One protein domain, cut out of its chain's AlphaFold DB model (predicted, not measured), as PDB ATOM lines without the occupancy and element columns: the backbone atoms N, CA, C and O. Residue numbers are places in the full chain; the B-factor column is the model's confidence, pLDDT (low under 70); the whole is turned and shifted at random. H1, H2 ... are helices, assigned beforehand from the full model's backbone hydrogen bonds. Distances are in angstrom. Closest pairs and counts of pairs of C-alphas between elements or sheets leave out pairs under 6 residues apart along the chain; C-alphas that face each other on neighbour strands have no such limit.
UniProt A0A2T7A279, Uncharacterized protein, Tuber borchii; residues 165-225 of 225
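What this domain is: This is residues 165 to 225 of the 225 residues of an uncharacterized protein of Tuber borchii (UniProt A0A2T7A279). Two long helices, H1 and H2, run side by side in opposite ways, their lines only 6 degrees from parallel, joined at one end by the tight link of residues 198 to 201; at the other end the longer, H1, reaches past H2. The pair is loosely set: H1 and H2 come near each other at few places, with 2 pairs of C-alphas within 8 A, and residues 165 to 179 of H1 and residues 217 to 225, of which 217 to 224 belong to H2, stand free. The printed part has 61 residues with two named helices, H1 then H2, and no named strand, in the class all helix. It is loose, with a radius of gyration of the C-alphas of 15.1 A, and a rod in outline, spanning 50 by 20 by 6 A.

Where its parts are: Find C-alpha 165 at (-42.417, -34.612, -15.493); from there H1, residues 165 to 197, runs 48.1 A to C-alpha 197 at (-11.796, -10.600, 12.714). H2, residues 202 to 224, runs 33.1 A and ends with C-alpha 224 at (-44.817, -21.948, -6.750).

How they stand to each other: H1 and H2 are close but not clearly touching; look at Leu 191 and Tyr 205, whose C-alphas are the closest, 7.5 A apart. They run opposite ways at a shallow tilt of 6 degrees. In H1 and H2 every O i to N i+4 pair is within hydrogen-bond range.

The domain as a whole: The C-alphas farthest apart, Ile 165 and Gly 199, are 49.9 A apart. The printed part has no cut, and the link from H1 to H2 is tight. Residues 165 to 179 of H1 stand free. Look for pLDDT under 70 at residues 194 to 207 and 222 to 225.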
ATOM      1  N   ILE A 165     -42.256 -35.996 -15.949       85.94
ATOM      2  CA  ILE A 165     -42.417 -34.612 -15.493       85.94
ATOM      3  C   ILE A 165     -42.347 -34.558 -13.964       85.94
ATOM      4  O   ILE A 165     -41.558 -33.784 -13.421       85.94
ATOM      5  N   ALA A 166     -43.081 -35.421 -13.260       87.06
ATOM      6  CA  ALA A 166     -43.069 -35.463 -11.801       87.06
ATOM      7  C   ALA A 166     -41.663 -35.733 -11.237       87.06
ATOM      8  O   ALA A 166     -41.226 -35.034 -10.319       87.06
ATOM      9  N   ILE A 167     -40.928 -36.690 -11.813       90.81
ATOM     10  CA  ILE A 167     -39.538 -36.971 -11.427       90.81
ATOM     11  C   ILE A 167     -38.645 -35.759 -11.690       90.81
ATOM     12  O   ILE A 167     -37.851 -35.390 -10.826       90.81
ATOM     13  N   SER A 168     -38.775 -35.126 -12.858       87.38
ATOM     14  CA  SER A 168     -37.947 -33.972 -13.215       87.38
ATOM     15  C   SER A 168     -38.133 -32.811 -12.234       87.38
ATOM     16  O   SER A 168     -37.146 -32.243 -11.768       87.38
ATOM     17  N   ILE A 169     -39.375 -32.531 -11.828       89.06
ATOM     18  CA  ILE A 169     -39.697 -31.496 -10.840       89.06
ATOM     19  C   ILE A 169     -39.058 -31.828  -9.487       89.06
ATOM     20  O   ILE A 169     -38.434 -30.963  -8.874       89.06
ATOM     21  N   HIS A 170     -39.149 -33.084  -9.036       85.12
ATOM     22  CA  HIS A 170     -38.529 -33.508  -7.777       85.12
ATOM     23  C   HIS A 170     -37.003 -33.367  -7.807       85.12
ATOM     24  O   HIS A 170     -36.414 -32.868  -6.848       85.12
ATOM     25  N   LEU A 171     -36.356 -33.761  -8.905       87.62
ATOM     26  CA  LEU A 171     -34.908 -33.620  -9.055       87.62
ATOM     27  C   LEU A 171     -34.479 -32.150  -9.034       87.62
ATOM     28  O   LEU A 171     -33.528 -31.806  -8.332       87.62
ATOM     29  N   ILE A 172     -35.205 -31.277  -9.739       88.31
ATOM     30  CA  ILE A 172     -34.949 -29.830  -9.728       88.31
ATOM     31  C   ILE A 172     -35.089 -29.274  -8.306       88.31
ATOM     32  O   ILE A 172     -34.211 -28.542  -7.853       88.31
ATOM     33  N   ALA A 173     -36.137 -29.660  -7.575       83.19
ATOM     34  CA  ALA A 173     -36.351 -29.213  -6.202       83.19
ATOM     35  C   ALA A 173     -35.217 -29.654  -5.259       83.19
ATOM     36  O   ALA A 173     -34.713 -28.848  -4.473       83.19
ATOM     37  N   ILE A 174     -34.763 -30.907  -5.370       86.50
ATOM     38  CA  ILE A 174     -33.642 -31.426  -4.574       86.50
ATOM     39  C   ILE A 174     -32.361 -30.647  -4.888       86.50
ATOM     40  O   ILE A 174     -31.702 -30.164  -3.966       86.50
ATOM     41  N   LEU A 175     -32.026 -30.464  -6.168       88.31
ATOM     42  CA  LEU A 175     -30.829 -29.722  -6.574       88.31
ATOM     43  C   LEU A 175     -30.872 -28.264  -6.100       88.31
ATOM     44  O   LEU A 175     -29.875 -27.756  -5.583       88.31
ATOM     45  N   LEU A 176     -32.032 -27.614  -6.205       87.81
ATOM     46  CA  LEU A 176     -32.230 -26.255  -5.716       87.81
ATOM     47  C   LEU A 176     -32.036 -26.178  -4.195       87.81
ATOM     48  O   LEU A 176     -31.319 -25.305  -3.708       87.81
ATOM     49  N   SER A 177     -32.602 -27.124  -3.440       79.19
ATOM     50  CA  SER A 177     -32.446 -27.175  -1.980       79.19
ATOM     51  C   SER A 177     -30.986 -27.373  -1.547       79.19
ATOM     52  O   SER A 177     -30.507 -26.711  -0.618       79.19
ATOM     53  N   ALA A 178     -30.245 -28.223  -2.262       81.69
ATOM     54  CA  ALA A 178     -28.830 -28.464  -2.019       81.69
ATOM     55  C   ALA A 178     -27.995 -27.212  -2.326       81.69
ATOM     56  O   ALA A 178     -27.143 -26.826  -1.521       81.69
ATOM     57  N   ALA A 179     -28.280 -26.528  -3.439       84.44
ATOM     58  CA  ALA A 179     -27.620 -25.280  -3.816       84.44
ATOM     59  C   ALA A 179     -27.864 -24.164  -2.784       84.44
ATOM     60  O   ALA A 179     -26.916 -23.488  -2.376       84.44
ATOM     61  N   ILE A 180     -29.103 -24.017  -2.301       85.31
ATOM     62  CA  ILE A 180     -29.452 -23.064  -1.237       85.31
ATOM     63  C   ILE A 180     -28.683 -23.395   0.047       85.31
ATOM     64  O   ILE A 180     -28.048 -22.517   0.631       85.31
ATOM     65  N   THR A 181     -28.671 -24.664   0.460       83.06
ATOM     66  CA  THR A 181     -27.947 -25.109   1.662       83.06
ATOM     67  C   THR A 181     -26.446 -24.829   1.546       83.06
ATOM     68  O   THR A 181     -25.824 -24.333   2.488       83.06
ATOM     69  N   LEU A 182     -25.854 -25.079   0.375       86.75
ATOM     70  CA  LEU A 182     -24.449 -24.779   0.108       86.75
ATOM     71  C   LEU A 182     -24.168 -23.272   0.168       86.75
ATOM     72  O   LEU A 182     -23.171 -22.863   0.768       86.75
ATOM     73  N   ALA A 183     -25.038 -22.446  -0.416       82.50
ATOM     74  CA  ALA A 183     -24.915 -20.993  -0.378       82.50
ATOM     75  C   ALA A 183     -24.994 -20.461   1.061       82.50
ATOM     76  O   ALA A 183     -24.125 -19.690   1.475       82.50
ATOM     77  N   ILE A 184     -25.959 -20.940   1.853       84.06
ATOM     78  CA  ILE A 184     -26.086 -20.606   3.278       84.06
ATOM     79  C   ILE A 184     -24.821 -21.017   4.032       84.06
ATOM     80  O   ILE A 184     -24.274 -20.212   4.781       84.06
ATOM     81  N   ASN A 185     -24.302 -22.225   3.802       80.81
ATOM     82  CA  ASN A 185     -23.080 -22.695   4.453       80.81
ATOM     83  C   ASN A 185     -21.851 -21.860   4.072       80.81
ATOM     84  O   ASN A 185     -21.023 -21.560   4.935       80.81
ATOM     85  N   ARG A 186     -21.727 -21.439   2.807       84.25
ATOM     86  CA  ARG A 186     -20.655 -20.535   2.360       84.25
ATOM     87  C   ARG A 186     -20.761 -19.170   3.032       84.25
ATOM     88  O   ARG A 186     -19.758 -18.668   3.536       84.25
ATOM     89  N   ILE A 187     -21.967 -18.605   3.092       82.31
ATOM     90  CA  ILE A 187     -22.230 -17.341   3.785       82.31
ATOM     91  C   ILE A 187     -21.900 -17.492   5.273       82.31
ATOM     92  O   ILE A 187     -21.120 -16.708   5.798       82.31
ATOM     93  N   ALA A 188     -22.395 -18.536   5.935       77.94
ATOM     94  CA  ALA A 188     -22.134 -18.806   7.345       77.94
ATOM     95  C   ALA A 188     -20.637 -18.970   7.645       77.94
ATOM     96  O   ALA A 188     -20.153 -18.422   8.634       77.94
ATOM     97  N   ARG A 189     -19.878 -19.667   6.790       80.06
ATOM     98  CA  ARG A 189     -18.414 -19.756   6.922       80.06
ATOM     99  C   ARG A 189     -17.763 -18.383   6.787       80.06
ATOM    100  O   ARG A 189     -17.001 -17.996   7.665       80.06
ATOM    101  N   LYS A 190     -18.113 -17.619   5.747       79.00
ATOM    102  CA  LYS A 190     -17.581 -16.263   5.526       79.00
ATOM    103  C   LYS A 190     -17.894 -15.324   6.698       79.00
ATOM    104  O   LYS A 190     -17.033 -14.558   7.117       79.00
ATOM    105  N   LEU A 191     -19.091 -15.447   7.269       73.31
ATOM    106  CA  LEU A 191     -19.515 -14.732   8.471       73.31
ATOM    107  C   LEU A 191     -18.694 -15.127   9.696       73.31
ATOM    108  O   LEU A 191     -18.282 -14.244  10.437       73.31
ATOM    109  N   ARG A 192     -18.420 -16.421   9.905       75.00
ATOM    110  CA  ARG A 192     -17.586 -16.883  11.029       75.00
ATOM    111  C   ARG A 192     -16.177 -16.295  10.963       75.00
ATOM    112  O   ARG A 192     -15.723 -15.771  11.971       75.00
ATOM    113  N   TYR A 193     -15.544 -16.299   9.788       74.06
ATOM    114  CA  TYR A 193     -14.223 -15.680   9.599       74.06
ATOM    115  C   TYR A 193     -14.252 -14.152   9.795       74.06
ATOM    116  O   TYR A 193     -13.329 -13.579  10.374       74.06
ATOM    117  N   GLY A 194     -15.326 -13.484   9.358       67.00
ATOM    118  CA  GLY A 194     -15.510 -12.044   9.553       67.00
ATOM    119  C   GLY A 194     -15.781 -11.650  11.009       67.00
ATOM    120  O   GLY A 194     -15.232 -10.658  11.485       67.00
ATOM    121  N   LEU A 195     -16.577 -12.437  11.741       63.22
ATOM    122  CA  LEU A 195     -16.884 -12.199  13.156       63.22
ATOM    123  C   LEU A 195     -15.659 -12.376  14.055       63.22
ATOM    124  O   LEU A 195     -15.489 -11.604  14.994       63.22
ATOM    125  N   THR A 196     -14.796 -13.357  13.774       60.75
ATOM    126  CA  THR A 196     -13.539 -13.525  14.522       60.75
ATOM    127  C   THR A 196     -12.555 -12.384  14.260       60.75
ATOM    128  O   THR A 196     -11.726 -12.091  15.112       60.75
ATOM    129  N   SER A 197     -12.658 -11.722  13.101       60.97
ATOM    130  CA  SER A 197     -11.796 -10.600  12.714       60.97
ATOM    131  C   SER A 197     -12.316  -9.227  13.160       60.97
ATOM    132  O   SER A 197     -11.527  -8.286  13.227       60.97
ATOM    133  N   CYS A 198     -13.617  -9.067  13.415       57.38
ATOM    134  CA  CYS A 198     -14.223  -7.761  13.673       57.38
ATOM    135  C   CYS A 198     -15.322  -7.884  14.739       57.38
ATOM    136  O   CYS A 198     -16.493  -8.122  14.439       57.38
ATOM    137  N   GLY A 199     -14.936  -7.735  16.007       57.00
ATOM    138  CA  GLY A 199     -15.785  -7.957  17.183       57.00
ATOM    139  C   GLY A 199     -16.909  -6.936  17.427       57.00
ATOM    140  O   GLY A 199     -17.218  -6.681  18.586       57.00
ATOM    141  N   GLY A 200     -17.517  -6.331  16.396       57.78
ATOM    142  CA  GLY A 200     -18.488  -5.241  16.601       57.78
ATOM    143  C   GLY A 200     -19.617  -5.045  15.581       57.78
ATOM    144  O   GLY A 200     -20.592  -4.376  15.910       57.78
ATOM    145  N   GLU A 201     -19.577  -5.619  14.373       67.25
ATOM    146  CA  GLU A 201     -20.578  -5.300  13.327       67.25
ATOM    147  C   GLU A 201     -21.659  -6.380  13.121       67.25
ATOM    148  O   GLU A 201     -22.056  -6.687  11.997       67.25
ATOM    149  N   LEU A 202     -22.184  -6.956  14.209       64.69
ATOM    150  CA  LEU A 202     -23.212  -8.012  14.159       64.69
ATOM    151  C   LEU A 202     -24.485  -7.594  13.386       64.69
ATOM    152  O   LEU A 202     -25.127  -8.410  12.723       64.69
ATOM    153  N   TRP A 203     -24.831  -6.306  13.443       65.56
ATOM    154  CA  TRP A 203     -26.058  -5.745  12.872       65.56
ATOM    155  C   TRP A 203     -26.065  -5.715  11.333       65.56
ATOM    156  O   TRP A 203     -27.105  -5.968  10.718       65.56
ATOM    157  N   LYS A 204     -24.911  -5.489  10.684       68.06
ATOM    158  CA  LYS A 204     -24.805  -5.544   9.210       68.06
ATOM    159  C   LYS A 204     -25.060  -6.954   8.689       68.06
ATOM    160  O   LYS A 204     -25.714  -7.137   7.662       68.06
ATOM    161  N   TYR A 205     -24.592  -7.957   9.423       68.81
ATOM    162  CA  TYR A 205     -24.751  -9.355   9.048       68.81
ATOM    163  C   TYR A 205     -26.185  -9.855   9.220       68.81
ATOM    164  O   TYR A 205     -26.653 -10.619   8.379       68.81
ATOM    165  N   GLN A 206     -26.913  -9.372  10.231       69.38
ATOM    166  CA  GLN A 206     -28.343  -9.658  10.377       69.38
ATOM    167  C   GLN A 206     -29.165  -9.098   9.211       69.38
ATOM    168  O   GLN A 206     -30.001  -9.817   8.666       69.38
ATOM    169  N   CYS A 207     -28.889  -7.867   8.767       69.94
ATOM    170  CA  CYS A 207     -29.576  -7.280   7.610       69.94
ATOM    171  C   CYS A 207     -29.298  -8.063   6.321       69.94
ATOM    172  O   CYS A 207     -30.214  -8.323   5.543       69.94
ATOM    173  N   MET A 208     -28.049  -8.493   6.114       75.44
ATOM    174  CA  MET A 208     -27.686  -9.311   4.957       75.44
ATOM    175  C   MET A 208     -28.384 -10.680   4.990       75.44
ATOM    176  O   MET A 208     -28.882 -11.138   3.964       75.44
ATOM    177  N   PHE A 209     -28.472 -11.316   6.162       75.12
ATOM    178  CA  PHE A 209     -29.173 -12.593   6.320       75.12
ATOM    179  C   PHE A 209     -30.676 -12.454   6.068       75.12
ATOM    180  O   PHE A 209     -31.258 -13.288   5.379       75.12
ATOM    181  N   LEU A 210     -31.287 -11.379   6.574       77.94
ATOM    182  CA  LEU A 210     -32.703 -11.084   6.364       77.94
ATOM    183  C   LEU A 210     -33.005 -10.832   4.881       77.94
ATOM    184  O   LEU A 210     -33.994 -11.346   4.369       77.94
ATOM    185  N   ALA A 211     -32.132 -10.100   4.182       75.25
ATOM    186  CA  ALA A 211     -32.268  -9.835   2.752       75.25
ATOM    187  C   ALA A 211     -32.143 -11.119   1.919       75.25
ATOM    188  O   ALA A 211     -32.978 -11.374   1.056       75.25
ATOM    189  N   VAL A 212     -31.147 -11.964   2.207       79.38
ATOM    190  CA  VAL A 212     -30.981 -13.259   1.522       79.38
ATOM    191  C   VAL A 212     -32.166 -14.183   1.808       79.38
ATOM    192  O   VAL A 212     -32.689 -14.804   0.884       79.38
ATOM    193  N   TYR A 213     -32.634 -14.234   3.056       80.38
ATOM    194  CA  TYR A 213     -33.817 -15.002   3.432       80.38
ATOM    195  C   TYR A 213     -35.063 -14.525   2.678       80.38
ATOM    196  O   TYR A 213     -35.773 -15.349   2.110       80.38
ATOM    197  N   TYR A 214     -35.291 -13.210   2.599       76.94
ATOM    198  CA  TYR A 214     -36.411 -12.641   1.848       76.94
ATOM    199  C   TYR A 214     -36.325 -12.941   0.352       76.94
ATOM    200  O   TYR A 214     -37.329 -13.308  -0.242       76.94
ATOM    201  N   VAL A 215     -35.143 -12.838  -0.261       78.81
ATOM    202  CA  VAL A 215     -34.962 -13.151  -1.688       78.81
ATOM    203  C   VAL A 215     -35.262 -14.623  -1.968       78.81
ATOM    204  O   VAL A 215     -35.965 -14.930  -2.928       78.81
ATOM    205  N   ILE A 216     -34.788 -15.533  -1.112       76.62
ATOM    206  CA  ILE A 216     -35.076 -16.969  -1.233       76.62
ATOM    207  C   ILE A 216     -36.569 -17.236  -1.010       76.62
ATOM    208  O   ILE A 216     -37.183 -17.964  -1.783       76.62
ATOM    209  N   TYR A 217     -37.170 -16.620   0.006       77.56
ATOM    210  CA  TYR A 217     -38.591 -16.757   0.312       77.56
ATOM    211  C   TYR A 217     -39.475 -16.249  -0.836       77.56
ATOM    212  O   TYR A 217     -40.392 -16.945  -1.263       77.56
ATOM    213  N   CYS A 218     -39.151 -15.086  -1.406       71.56
ATOM    214  CA  CYS A 218     -39.828 -14.546  -2.581       71.56
ATOM    215  C   CYS A 218     -39.640 -15.440  -3.808       71.56
ATOM    216  O   CYS A 218     -40.605 -15.658  -4.527       71.56
ATOM    217  N   ALA A 219     -38.445 -15.991  -4.044       71.00
ATOM    218  CA  ALA A 219     -38.210 -16.907  -5.160       71.00
ATOM    219  C   ALA A 219     -39.001 -18.218  -5.016       71.00
ATOM    220  O   ALA A 219     -39.515 -18.732  -6.004       71.00
ATOM    221  N   ILE A 220     -39.142 -18.735  -3.791       74.75
ATOM    222  CA  ILE A 220     -39.955 -19.926  -3.512       74.75
ATOM    223  C   ILE A 220     -41.440 -19.620  -3.715       74.75
ATOM    224  O   ILE A 220     -42.114 -20.394  -4.382       74.75
ATOM    225  N   ILE A 221     -41.948 -18.499  -3.191       71.25
ATOM    226  CA  ILE A 221     -43.356 -18.111  -3.367       71.25
ATOM    227  C   ILE A 221     -43.673 -17.841  -4.838       71.25
ATOM    228  O   ILE A 221     -44.660 -18.359  -5.347       71.25
ATOM    229  N   LEU A 222     -42.843 -17.064  -5.532       67.31
ATOM    230  CA  LEU A 222     -43.069 -16.705  -6.935       67.31
ATOM    231  C   LEU A 222     -42.814 -17.868  -7.899       67.31
ATOM    232  O   LEU A 222     -43.327 -17.838  -9.005       67.31
ATOM    233  N   GLY A 223     -42.020 -18.870  -7.509       55.56
ATOM    234  CA  GLY A 223     -41.805 -20.086  -8.296       55.56
ATOM    235  C   GLY A 223     -42.863 -21.172  -8.075       55.56
ATOM    236  O   GLY A 223     -42.899 -22.137  -8.835       55.56
ATOM    237  N   PHE A 224     -43.696 -21.042  -7.037       52.06
ATOM    238  CA  PHE A 224     -44.817 -21.948  -6.750       52.06
ATOM    239  C   PHE A 224     -46.163 -21.466  -7.321       52.06
ATOM    240  O   PHE A 224     -47.119 -22.243  -7.307       52.06
ATOM    241  N   PHE A 225     -46.240 -20.219  -7.798       42.25
ATOM    242  CA  PHE A 225     -47.394 -19.624  -8.483       42.25
ATOM    243  C   PHE A 225     -47.147 -19.531  -9.990       42.25
ATOM    244  O   PHE A 225     -48.129 -19.717 -10.743       42.25
TER     245      PHE A 225